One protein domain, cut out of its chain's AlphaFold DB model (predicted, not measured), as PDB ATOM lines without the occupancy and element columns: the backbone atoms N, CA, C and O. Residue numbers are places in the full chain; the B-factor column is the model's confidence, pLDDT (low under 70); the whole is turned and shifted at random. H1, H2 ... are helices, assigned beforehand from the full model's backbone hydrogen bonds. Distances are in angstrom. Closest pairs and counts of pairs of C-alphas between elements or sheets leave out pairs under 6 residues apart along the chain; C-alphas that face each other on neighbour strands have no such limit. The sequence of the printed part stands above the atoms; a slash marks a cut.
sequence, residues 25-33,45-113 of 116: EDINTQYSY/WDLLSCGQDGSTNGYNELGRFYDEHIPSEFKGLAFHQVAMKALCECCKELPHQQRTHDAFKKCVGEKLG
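Overview. This is residues 25 to 33 and 45 to 113 of the 116 residues of an uncharacterized protein of Arcobacter butzleri 7h1h (UniProt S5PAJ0). Two longer helices, H4 and H5, pack together at a steep angle, with H2 near both and the short H1 and H3 at the margins. A long loop, residues 45 to 60, reaches the far end at Thr 56. The 78 printed residues hold five named helices, H1 to H5 in order, and no named strand: all helix, compact, radius of gyration of the C-alphas 11.8 A, spans 32 by 24 by 20 A.

Along the chain. H1, residues 25 to 28, begins at C-alpha 25 (51.755, 16.939, -40.967). H2 is residues 61 to 69, 11.8 A; H3 72 to 75; H4 80 to 93, 19.9 A; H5 101 to 112, 16.2 A, ending at C-alpha 112 (36.733, 4.731, -35.833).

Arrangement. H4 and H5 touch, closest C-alphas Ala 86 and Lys 111, 5.6 A, at a steep tilt of 50 degrees, opposite ways. H3 and H4 touch only at the corner, closest C-alphas Phe 74 and His 80, 5.4 A. H1 and H4 are close but not clearly touching, closest C-alphas Ile 27 and Cys 88, 6.0 A. In H2, H4 and H5 every O i to N i+4 pair is within hydrogen-bond range.

Size, cuts and confidence. Residues 34 to 44 are not printed; C-alphas 33 and 45 are 15.7 A apart. Residues 33, 45, 54 and 56 to 57 are under pLDDT 70.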
ATOM      1  N   GLU A  25      51.025  16.153 -39.962       90.25
ATOM      2  CA  GLU A  25      51.755  16.939 -40.967       90.25
ATOM      3  C   GLU A  25      51.454  16.462 -42.402       90.25
ATOM      4  O   GLU A  25      51.197  17.276 -43.297       90.25
ATOM      5  N   ASP A  26      51.374  15.143 -42.627       90.75
ATOM      6  CA  ASP A  26      50.952  14.575 -43.916       90.75
ATOM      7  C   ASP A  26      49.546  15.026 -44.324       90.75
ATOM      8  O   ASP A  26      49.237  15.048 -45.518       90.75
ATOM      9  N   ILE A  27      48.684  15.345 -43.354       90.75
ATOM     10  CA  ILE A  27      47.337  15.870 -43.584       90.75
ATOM     11  C   ILE A  27      47.404  17.380 -43.812       90.75
ATOM     12  O   ILE A  27      46.877  17.848 -44.820       90.75
ATOM     13  N   ASN A  28      48.077  18.133 -42.935       88.31
ATOM     14  CA  ASN A  28      48.165  19.593 -43.022       88.31
ATOM     15  C   ASN A  28      48.733  20.050 -44.368       88.31
ATOM     16  O   ASN A  28      48.139  20.899 -45.029       88.31
ATOM     17  N   THR A  29      49.806  19.405 -44.835       87.25
ATOM     18  CA  THR A  29      50.463  19.710 -46.121       87.25
ATOM     19  C   THR A  29      49.588  19.447 -47.353       87.25
ATOM     20  O   THR A  29      49.974  19.801 -48.470       87.25
ATOM     21  N   GLN A  30      48.408  18.833 -47.192       85.88
ATOM     22  CA  GLN A  30      47.437  18.682 -48.280       85.88
ATOM     23  C   GLN A  30      46.605  19.936 -48.516       85.88
ATOM     24  O   GLN A  30      46.020  20.064 -49.591       85.88
ATOM     25  N   TYR A  31      46.552  20.850 -47.555       79.31
ATOM     26  CA  TYR A  31      45.742  22.054 -47.626       79.31
ATOM     27  C   TYR A  31      46.653  23.261 -47.808       79.31
ATOM     28  O   TYR A  31      47.654  23.427 -47.117       79.31
ATOM     29  N   SER A  32      46.288  24.142 -48.735       70.06
ATOM     30  CA  SER A  32      46.890  25.468 -48.804       70.06
ATOM     31  C   SER A  32      46.211  26.335 -47.749       70.06
ATOM     32  O   SER A  32      45.203  26.977 -48.039       70.06
ATOM     33  N   TYR A  33      46.719  26.319 -46.517       60.53
ATOM     34  CA  TYR A  33      46.238  27.221 -45.475       60.53
ATOM     35  C   TYR A  33      46.778  28.633 -45.743       60.53
ATOM     36  O   TYR A  33      47.853  29.008 -45.288       60.53
ATOM     37  N   TRP A  45      35.209  30.650 -35.354       63.75
ATOM     38  CA  TRP A  45      35.811  30.061 -34.146       63.75
ATOM     39  C   TRP A  45      35.392  28.615 -33.871       63.75
ATOM     40  O   TRP A  45      36.019  27.952 -33.054       63.75
ATOM     41  N   ASP A  46      34.304  28.164 -34.493       74.19
ATOM     42  CA  ASP A  46      33.783  26.808 -34.331       74.19
ATOM     43  C   ASP A  46      34.242  25.869 -35.461       74.19
ATOM     44  O   ASP A  46      33.964  24.671 -35.422       74.19
ATOM     45  N   LEU A  47      34.919  26.401 -36.488       82.25
ATOM     46  CA  LEU A  47      35.365  25.634 -37.645       82.25
ATOM     47  C   LEU A  47      36.774  25.090 -37.436       82.25
ATOM     48  O   LEU A  47      37.707  25.849 -37.207       82.25
ATOM     49  N   LEU A  48      36.926  23.787 -37.652       87.00
ATOM     50  CA  LEU A  48      38.197  23.093 -37.557       87.00
ATOM     51  C   LEU A  48      39.023  23.267 -38.838       87.00
ATOM     52  O   LEU A  48      38.602  22.903 -39.947       87.00
ATOM     53  N   SER A  49      40.245  23.766 -38.698       86.88
ATOM     54  CA  SER A  49      41.227  23.868 -39.769       86.88
ATOM     55  C   SER A  49      42.092  22.612 -39.864       86.88
ATOM     56  O   SER A  49      42.913  22.312 -39.001       86.88
ATOM     57  N   CYS A  50      41.974  21.889 -40.983       88.69
ATOM     58  CA  CYS A  50      42.853  20.745 -41.257       88.69
ATOM     59  C   CYS A  50      44.204  21.137 -41.862       88.69
ATOM     60  O   CYS A  50      45.070  20.278 -41.982       88.69
ATOM     61  N   GLY A  51      44.377  22.392 -42.280       81.94
ATOM     62  CA  GLY A  51      45.603  22.878 -42.917       81.94
ATOM     63  C   GLY A  51      46.526  23.659 -41.990       81.94
ATOM     64  O   GLY A  51      47.656  23.943 -42.370       81.94
ATOM     65  N   GLN A  52      46.057  24.025 -40.796       79.69
ATOM     66  CA  GLN A  52      46.834  24.834 -39.871       79.69
ATOM     67  C   GLN A  52      47.937  23.985 -39.223       79.69
ATOM     68  O   GLN A  52      47.667  23.127 -38.386       79.69
ATOM     69  N   ASP A  53      49.183  24.233 -39.617       75.56
ATOM     70  CA  ASP A  53      50.367  23.457 -39.221       75.56
ATOM     71  C   ASP A  53      51.159  24.089 -38.058       75.56
ATOM     72  O   ASP A  53      52.225  23.605 -37.682       75.56
ATOM     73  N   GLY A  54      50.647  25.174 -37.468       69.00
ATOM     74  CA  GLY A  54      51.291  25.898 -36.370       69.00
ATOM     75  C   GLY A  54      52.496  26.753 -36.775       69.00
ATOM     76  O   GLY A  54      53.008  27.487 -35.932       69.00
ATOM     77  N   SER A  55      52.918  26.754 -38.043       71.56
ATOM     78  CA  SER A  55      54.062  27.556 -38.513       71.56
ATOM     79  C   SER A  55      53.840  29.069 -38.380       71.56
ATOM     80  O   SER A  55      54.790  29.829 -38.203       71.56
ATOM     81  N   THR A  56      52.578  29.506 -38.441       65.38
ATOM     82  CA  THR A  56      52.204  30.929 -38.473       65.38
ATOM     83  C   THR A  56      51.865  31.493 -37.089       65.38
ATOM     84  O   THR A  56      52.154  32.653 -36.809       65.38
ATOM     85  N   ASN A  57      51.265  30.694 -36.201       68.69
ATOM     86  CA  ASN A  57      50.761  31.157 -34.898       68.69
ATOM     87  C   ASN A  57      51.010  30.170 -33.739       68.69
ATOM     88  O   ASN A  57      50.469  30.355 -32.651       68.69
ATOM     89  N   GLY A  58      51.814  29.124 -33.956       74.06
ATOM     90  CA  GLY A  58      52.124  28.099 -32.953       74.06
ATOM     91  C   GLY A  58      50.972  27.143 -32.639       74.06
ATOM     92  O   GLY A  58      51.100  26.328 -31.729       74.06
ATOM     93  N   TYR A  59      49.851  27.231 -33.359       76.88
ATOM     94  CA  TYR A  59      48.656  26.440 -33.093       76.88
ATOM     95  C   TYR A  59      48.374  25.476 -34.247       76.88
ATOM     96  O   TYR A  59      48.183  25.912 -35.377       76.88
ATOM     97  N   ASN A  60      48.349  24.171 -33.962       84.69
ATOM     98  CA  ASN A  60      47.908  23.129 -34.893       84.69
ATOM     99  C   ASN A  60      46.593  22.547 -34.377       84.69
ATOM    100  O   ASN A  60      46.567  21.783 -33.410       84.69
ATOM    101  N   GLU A  61      45.495  22.944 -35.002       86.94
ATOM    102  CA  GLU A  61      44.158  22.607 -34.529       86.94
ATOM    103  C   GLU A  61      43.829  21.121 -34.693       86.94
ATOM    104  O   GLU A  61      43.280  20.503 -33.782       86.94
ATOM    105  N   LEU A  62      44.232  20.520 -35.815       91.38
ATOM    106  CA  LEU A  62      44.048  19.089 -36.048       91.38
ATOM    107  C   LEU A  62      44.871  18.249 -35.059       91.38
ATOM    108  O   LEU A  62      44.398  17.220 -34.576       91.38
ATOM    109  N   GLY A  63      46.079  18.706 -34.721       92.31
ATOM    110  CA  GLY A  63      46.907  18.084 -33.692       92.31
ATOM    111  C   GLY A  63      46.278  18.172 -32.310       92.31
ATOM    112  O   GLY A  63      46.153  17.160 -31.624       92.31
ATOM    113  N   ARG A  64      45.764  19.347 -31.939       90.88
ATOM    114  CA  ARG A  64      45.033  19.515 -30.682       90.88
ATOM    115  C   ARG A  64      43.792  18.624 -30.614       90.88
ATOM    116  O   ARG A  64      43.563  17.982 -29.594       90.88
ATOM    117  N   PHE A  65      43.024  18.544 -31.699       93.50
ATOM    118  CA  PHE A  65      41.879  17.642 -31.791       93.50
ATOM    119  C   PHE A  65      42.293  16.188 -31.536       93.50
ATOM    120  O   PHE A  65      41.645  15.483 -30.761       93.50
ATOM    121  N   TYR A  66      43.382  15.741 -32.167       94.12
ATOM    122  CA  TYR A  66      43.922  14.402 -31.958       94.12
ATOM    123  C   TYR A  66      44.296  14.168 -30.488       94.12
ATOM    124  O   TYR A  66      43.927  13.149 -29.900       94.12
ATOM    125  N   ASP A  67      44.967  15.125 -29.858       93.25
ATOM    126  CA  ASP A  67      45.398  15.003 -28.469       93.25
ATOM    127  C   ASP A  67      44.229  15.007 -27.475       93.25
ATOM    128  O   ASP A  67      44.230  14.196 -26.545       93.25
ATOM    129  N   GLU A  68      43.211  15.839 -27.687       94.12
ATOM    130  CA  GLU A  68      42.091  16.008 -26.753       94.12
ATOM    131  C   GLU A  68      40.980  14.961 -26.920       94.12
ATOM    132  O   GLU A  68      40.366  14.570 -25.926       94.12
ATOM    133  N   HIS A  69      40.710  14.498 -28.145       94.56
ATOM    134  CA  HIS A  69      39.516  13.693 -28.436       94.56
ATOM    135  C   HIS A  69      39.801  12.252 -28.841       94.56
ATOM    136  O   HIS A  69      38.949  11.392 -28.631       94.56
ATOM    137  N   ILE A  70      40.973  11.952 -29.404       94.81
ATOM    138  CA  ILE A  70      41.266  10.583 -29.834       94.81
ATOM    139  C   ILE A  70      41.674   9.739 -28.621       94.81
ATOM    140  O   ILE A  70      42.628  10.100 -27.916       94.81
ATOM    141  N   PRO A  71      40.994   8.606 -28.365       93.00
ATOM    142  CA  PRO A  71      41.340   7.737 -27.249       93.00
ATOM    143  C   PRO A  71      42.758   7.171 -27.365       93.00
ATOM    144  O   PRO A  71      43.295   6.980 -28.458       93.00
ATOM    145  N   SER A  72      43.381   6.888 -26.220       92.19
ATOM    146  CA  SER A  72      44.785   6.464 -26.146       92.19
ATOM    147  C   SER A  72      45.101   5.193 -26.941       92.19
ATOM    148  O   SER A  72      46.197   5.068 -27.489       92.19
ATOM    149  N   GLU A  73      44.143   4.277 -27.069       89.69
ATOM    150  CA  GLU A  73      44.276   3.047 -27.846       89.69
ATOM    151  C   GLU A  73      44.507   3.325 -29.337       89.69
ATOM    152  O   GLU A  73      45.279   2.613 -29.976       89.69
ATOM    153  N   PHE A  74      43.944   4.417 -29.867       90.25
ATOM    154  CA  PHE A  74      44.133   4.863 -31.250       90.25
ATOM    155  C   PHE A  74      45.423   5.665 -31.454       90.25
ATOM    156  O   PHE A  74      45.816   5.922 -32.591       90.25
ATOM    157  N   LYS A  75      46.116   6.025 -30.364       89.50
ATOM    158  CA  LYS A  75      47.401   6.738 -30.404       89.50
ATOM    159  C   LYS A  75      48.612   5.805 -30.452       89.50
ATOM    160  O   LYS A  75      49.718   6.254 -30.742       89.50
ATOM    161  N   GLY A  76      48.416   4.515 -30.181       85.69
ATOM    162  CA  GLY A  76      49.462   3.494 -30.252       85.69
ATOM    163  C   GLY A  76      49.731   2.990 -31.676       85.69
ATOM    164  O   GLY A  76      48.878   3.085 -32.556       85.69
ATOM    165  N   LEU A  77      50.903   2.375 -31.886       83.50
ATOM    166  CA  LEU A  77      51.370   1.879 -33.195       83.50
ATOM    167  C   LEU A  77      50.347   1.011 -33.947       83.50
ATOM    168  O   LEU A  77      50.278   1.076 -35.169       83.50
ATOM    169  N   ALA A  78      49.553   0.214 -33.230       85.81
ATOM    170  CA  ALA A  78      48.587  -0.702 -33.833       85.81
ATOM    171  C   ALA A  78      47.421   0.011 -34.543       85.81
ATOM    172  O   ALA A  78      46.893  -0.513 -35.521       85.81
ATOM    173  N   PHE A  79      47.027   1.193 -34.066       89.62
ATOM    174  CA  PHE A  79      45.815   1.887 -34.515       89.62
ATOM    175  C   PHE A  79      46.071   3.313 -35.006       89.62
ATOM    176  O   PHE A  79      45.171   3.937 -35.566       89.62
ATOM    177  N   HIS A  80      47.305   3.806 -34.885       90.88
ATOM    178  CA  HIS A  80      47.683   5.145 -35.318       90.88
ATOM    179  C   HIS A  80      47.347   5.410 -36.791       90.88
ATOM    180  O   HIS A  80      46.765   6.440 -37.119       90.88
ATOM    181  N   GLN A  81      47.629   4.454 -37.684       92.56
ATOM    182  CA  GLN A  81      47.301   4.601 -39.106       92.56
ATOM    183  C   GLN A  81      45.787   4.702 -39.344       92.56
ATOM    184  O   GLN A  81      45.347   5.461 -40.206       92.56
ATOM    185  N   VAL A  82      44.980   3.974 -38.564       93.69
ATOM    186  CA  VAL A  82      43.513   4.049 -38.634       93.69
ATOM    187  C   VAL A  82      43.040   5.437 -38.196       93.69
ATOM    188  O   VAL A  82      42.215   6.040 -38.881       93.69
ATOM    189  N   ALA A  83      43.620   5.985 -37.124       95.25
ATOM    190  CA  ALA A  83      43.338   7.344 -36.667       95.25
ATOM    191  C   ALA A  83      43.717   8.404 -37.713       95.25
ATOM    192  O   ALA A  83      42.891   9.249 -38.052       95.25
ATOM    193  N   MET A  84      44.927   8.342 -38.280       96.25
ATOM    194  CA  MET A  84      45.378   9.297 -39.303       96.25
ATOM    195  C   MET A  84      44.504   9.247 -40.556       96.25
ATOM    196  O   MET A  84      44.112  10.288 -41.088       96.25
ATOM    197  N   LYS A  85      44.138   8.041 -40.997       95.25
ATOM    198  CA  LYS A  85      43.220   7.855 -42.119       95.25
ATOM    199  C   LYS A  85      41.853   8.480 -41.833       95.25
ATOM    200  O   LYS A  85      41.373   9.243 -42.667       95.25
ATOM    201  N   ALA A  86      41.265   8.219 -40.664       96.25
ATOM    202  CA  ALA A  86      39.972   8.783 -40.270       96.25
ATOM    203  C   ALA A  86      39.992  10.322 -40.253       96.25
ATOM    204  O   ALA A  86      39.113  10.954 -40.839       96.25
ATOM    205  N   LEU A  87      41.025  10.929 -39.657       96.00
ATOM    206  CA  LEU A  87      41.204  12.384 -39.664       96.00
ATOM    207  C   LEU A  87      41.288  12.933 -41.093       96.00
ATOM    208  O   LEU A  87      40.581  13.879 -41.436       96.00
ATOM    209  N   CYS A  88      42.113  12.322 -41.947       95.06
ATOM    210  CA  CYS A  88      42.275  12.740 -43.338       95.06
ATOM    211  C   CYS A  88      40.967  12.642 -44.134       95.06
ATOM    212  O   CYS A  88      40.634  13.566 -44.880       95.06
ATOM    213  N   GLU A  89      40.226  11.543 -43.982       94.19
ATOM    214  CA  GLU A  89      38.948  11.336 -44.665       94.19
ATOM    215  C   GLU A  89      37.923  12.383 -44.233       94.19
ATOM    216  O   GLU A  89      37.326  13.027 -45.092       94.19
ATOM    217  N   CYS A  90      37.790  12.647 -42.932       95.12
ATOM    218  CA  CYS A  90      36.873  13.669 -42.428       95.12
ATOM    219  C   CYS A  90      37.261  15.084 -42.865       95.12
ATOM    220  O   CYS A  90      36.387  15.900 -43.162       95.12
ATOM    221  N   CYS A  91      38.559  15.375 -42.991       91.69
ATOM    222  CA  CYS A  91      39.020  16.640 -43.557       91.69
ATOM    223  C   CYS A  91      38.620  16.809 -45.033       91.69
ATOM    224  O   CYS A  91      38.451  17.936 -45.481       91.69
ATOM    225  N   LYS A  92      38.438  15.727 -45.795       88.94
ATOM    226  CA  LYS A  92      38.008  15.795 -47.204       88.94
ATOM    227  C   LYS A  92      36.502  15.702 -47.386       88.94
ATOM    228  O   LYS A  92      35.965  16.278 -48.326       88.94
ATOM    229  N   GLU A  93      35.837  14.949 -46.520       90.44
ATOM    230  CA  GLU A  93      34.396  14.719 -46.575       90.44
ATOM    231  C   GLU A  93      33.618  15.967 -46.146       90.44
ATOM    232  O   GLU A  93      32.590  16.285 -46.741       90.44
ATOM    233  N   LEU A  94      34.132  16.710 -45.159       86.88
ATOM    234  CA  LEU A  94      33.503  17.926 -44.652       86.88
ATOM    235  C   LEU A  94      34.102  19.169 -45.328       86.88
ATOM    236  O   LEU A  94      35.268  19.492 -45.066       86.88
ATOM    237  N   PRO A  95      33.328  19.924 -46.134       84.12
ATOM    238  CA  PRO A  95      33.748  21.237 -46.617       84.12
ATOM    239  C   PRO A  95      34.093  22.146 -45.438       84.12
ATOM    240  O   PRO A  95      33.420  22.090 -44.410       84.12
ATOM    241  N   HIS A  96      35.095  23.017 -45.582       81.00
ATOM    242  CA  HIS A  96      35.557  23.869 -44.479       81.00
ATOM    243  C   HIS A  96      34.416  24.646 -43.795       81.00
ATOM    244  O   HIS A  96      34.348  24.675 -42.573       81.00
ATOM    245  N   GLN A  97      33.445  25.170 -44.555       80.19
ATOM    246  CA  GLN A  97      32.302  25.929 -44.018       80.19
ATOM    247  C   GLN A  97      31.313  25.086 -43.189       80.19
ATOM    248  O   GLN A  97      30.421  25.642 -42.552       80.19
ATOM    249  N   GLN A  98      31.420  23.759 -43.243       83.12
ATOM    250  CA  GLN A  98      30.585  22.802 -42.507       83.12
ATOM    251  C   GLN A  98      31.395  21.984 -41.499       83.12
ATOM    252  O   GLN A  98      30.833  21.162 -40.776       83.12
ATOM    253  N   ARG A  99      32.715  22.184 -41.449       87.50
ATOM    254  CA  ARG A  99      33.625  21.425 -40.599       87.50
ATOM    255  C   ARG A  99      33.657  22.022 -39.197       87.50
ATOM    256  O   ARG A  99      34.696  22.483 -38.748       87.50
ATOM    257  N   THR A 100      32.511  22.042 -38.523       90.81
ATOM    258  CA  THR A 100      32.467  22.397 -37.101       90.81
ATOM    259  C   THR A 100      33.184  21.334 -36.271       90.81
ATOM    260  O   THR A 100      33.278  20.179 -36.706       90.81
ATOM    261  N   HIS A 101      33.657  21.675 -35.070       90.25
ATOM    262  CA  HIS A 101      34.247  20.680 -34.165       90.25
ATOM    263  C   HIS A 101      33.313  19.486 -33.937       90.25
ATOM    264  O   HIS A 101      33.759  18.345 -34.014       90.25
ATOM    265  N   ASP A 102      32.018  19.726 -33.722       92.88
ATOM    266  CA  ASP A 102      31.038  18.659 -33.486       92.88
ATOM    267  C   ASP A 102      30.810  17.777 -34.721       92.88
ATOM    268  O   ASP A 102      30.768  16.548 -34.607       92.88
ATOM    269  N   ALA A 103      30.707  18.370 -35.915       94.31
ATOM    270  CA  ALA A 103      30.591  17.600 -37.153       94.31
ATOM    271  C   ALA A 103      31.848  16.753 -37.393       94.31
ATOM    272  O   ALA A 103      31.752  15.591 -37.799       94.31
ATOM    273  N   PHE A 104      33.022  17.312 -37.095       95.19
ATOM    274  CA  PHE A 104      34.291  16.616 -37.233       95.19
ATOM    275  C   PHE A 104      34.433  15.471 -36.219       95.19
ATOM    276  O   PHE A 104      34.775  14.361 -36.621       95.19
ATOM    277  N   LYS A 105      34.077  15.683 -34.940       95.50
ATOM    278  CA  LYS A 105      33.999  14.616 -33.917       95.50
ATOM    279  C   LYS A 105      33.102  13.482 -34.366       95.50
ATOM    280  O   LYS A 105      33.522  12.329 -34.355       95.50
ATOM    281  N   LYS A 106      31.892  13.805 -34.819       96.50
ATOM    282  CA  LYS A 106      30.946  12.795 -35.286       96.50
ATOM    283  C   LYS A 106      31.520  11.984 -36.449       96.50
ATOM    284  O   LYS A 106      31.499  10.759 -36.390       96.50
ATOM    285  N   CYS A 107      32.078  12.653 -37.458       96.69
ATOM    286  CA  CYS A 107      32.690  11.977 -38.600       96.69
ATOM    287  C   CYS A 107      33.819  11.032 -38.163       96.69
ATOM    288  O   CYS A 107      33.840   9.863 -38.548       96.69
ATOM    289  N   VAL A 108      34.741  11.510 -37.322       97.00
ATOM    290  CA  VAL A 108      35.887  10.706 -36.881       97.00
ATOM    291  C   VAL A 108      35.427   9.525 -36.022       97.00
ATOM    292  O   VAL A 108      35.901   8.410 -36.229       97.00
ATOM    293  N   GLY A 109      34.458   9.728 -35.127       96.12
ATOM    294  CA  GLY A 109      33.862   8.659 -34.324       96.12
ATOM    295  C   GLY A 109      33.237   7.567 -35.192       96.12
ATOM    296  O   GLY A 109      33.516   6.386 -34.991       96.12
ATOM    297  N   GLU A 110      32.482   7.948 -36.227       97.19
ATOM    298  CA  GLU A 110      31.895   7.011 -37.191       97.19
ATOM    299  C   GLU A 110      32.963   6.199 -37.944       97.19
ATOM    300  O   GLU A 110      32.815   4.982 -38.075       97.19
ATOM    301  N   LYS A 111      34.064   6.823 -38.391       95.25
ATOM    302  CA  LYS A 111      35.170   6.109 -39.065       95.25
ATOM    303  C   LYS A 111      35.927   5.165 -38.126       95.25
ATOM    304  O   LYS A 111      36.404   4.121 -38.567       95.25
ATOM    305  N   LEU A 112      36.051   5.531 -36.852       94.44
ATOM    306  CA  LEU A 112      36.733   4.731 -35.833       94.44
ATOM    307  C   LEU A 112      35.823   3.682 -35.174       94.44
ATOM    308  O   LEU A 112      36.319   2.807 -34.467       94.44
ATOM    309  N   GLY A 113      34.508   3.744 -35.407       94.69
ATOM    310  CA  GLY A 113      33.531   2.860 -34.774       94.69
ATOM    311  C   GLY A 113      33.343   3.128 -33.277       94.69
ATOM    312  O   GLY A 113      33.034   2.202 -32.528       94.69
TER     313      GLY A 113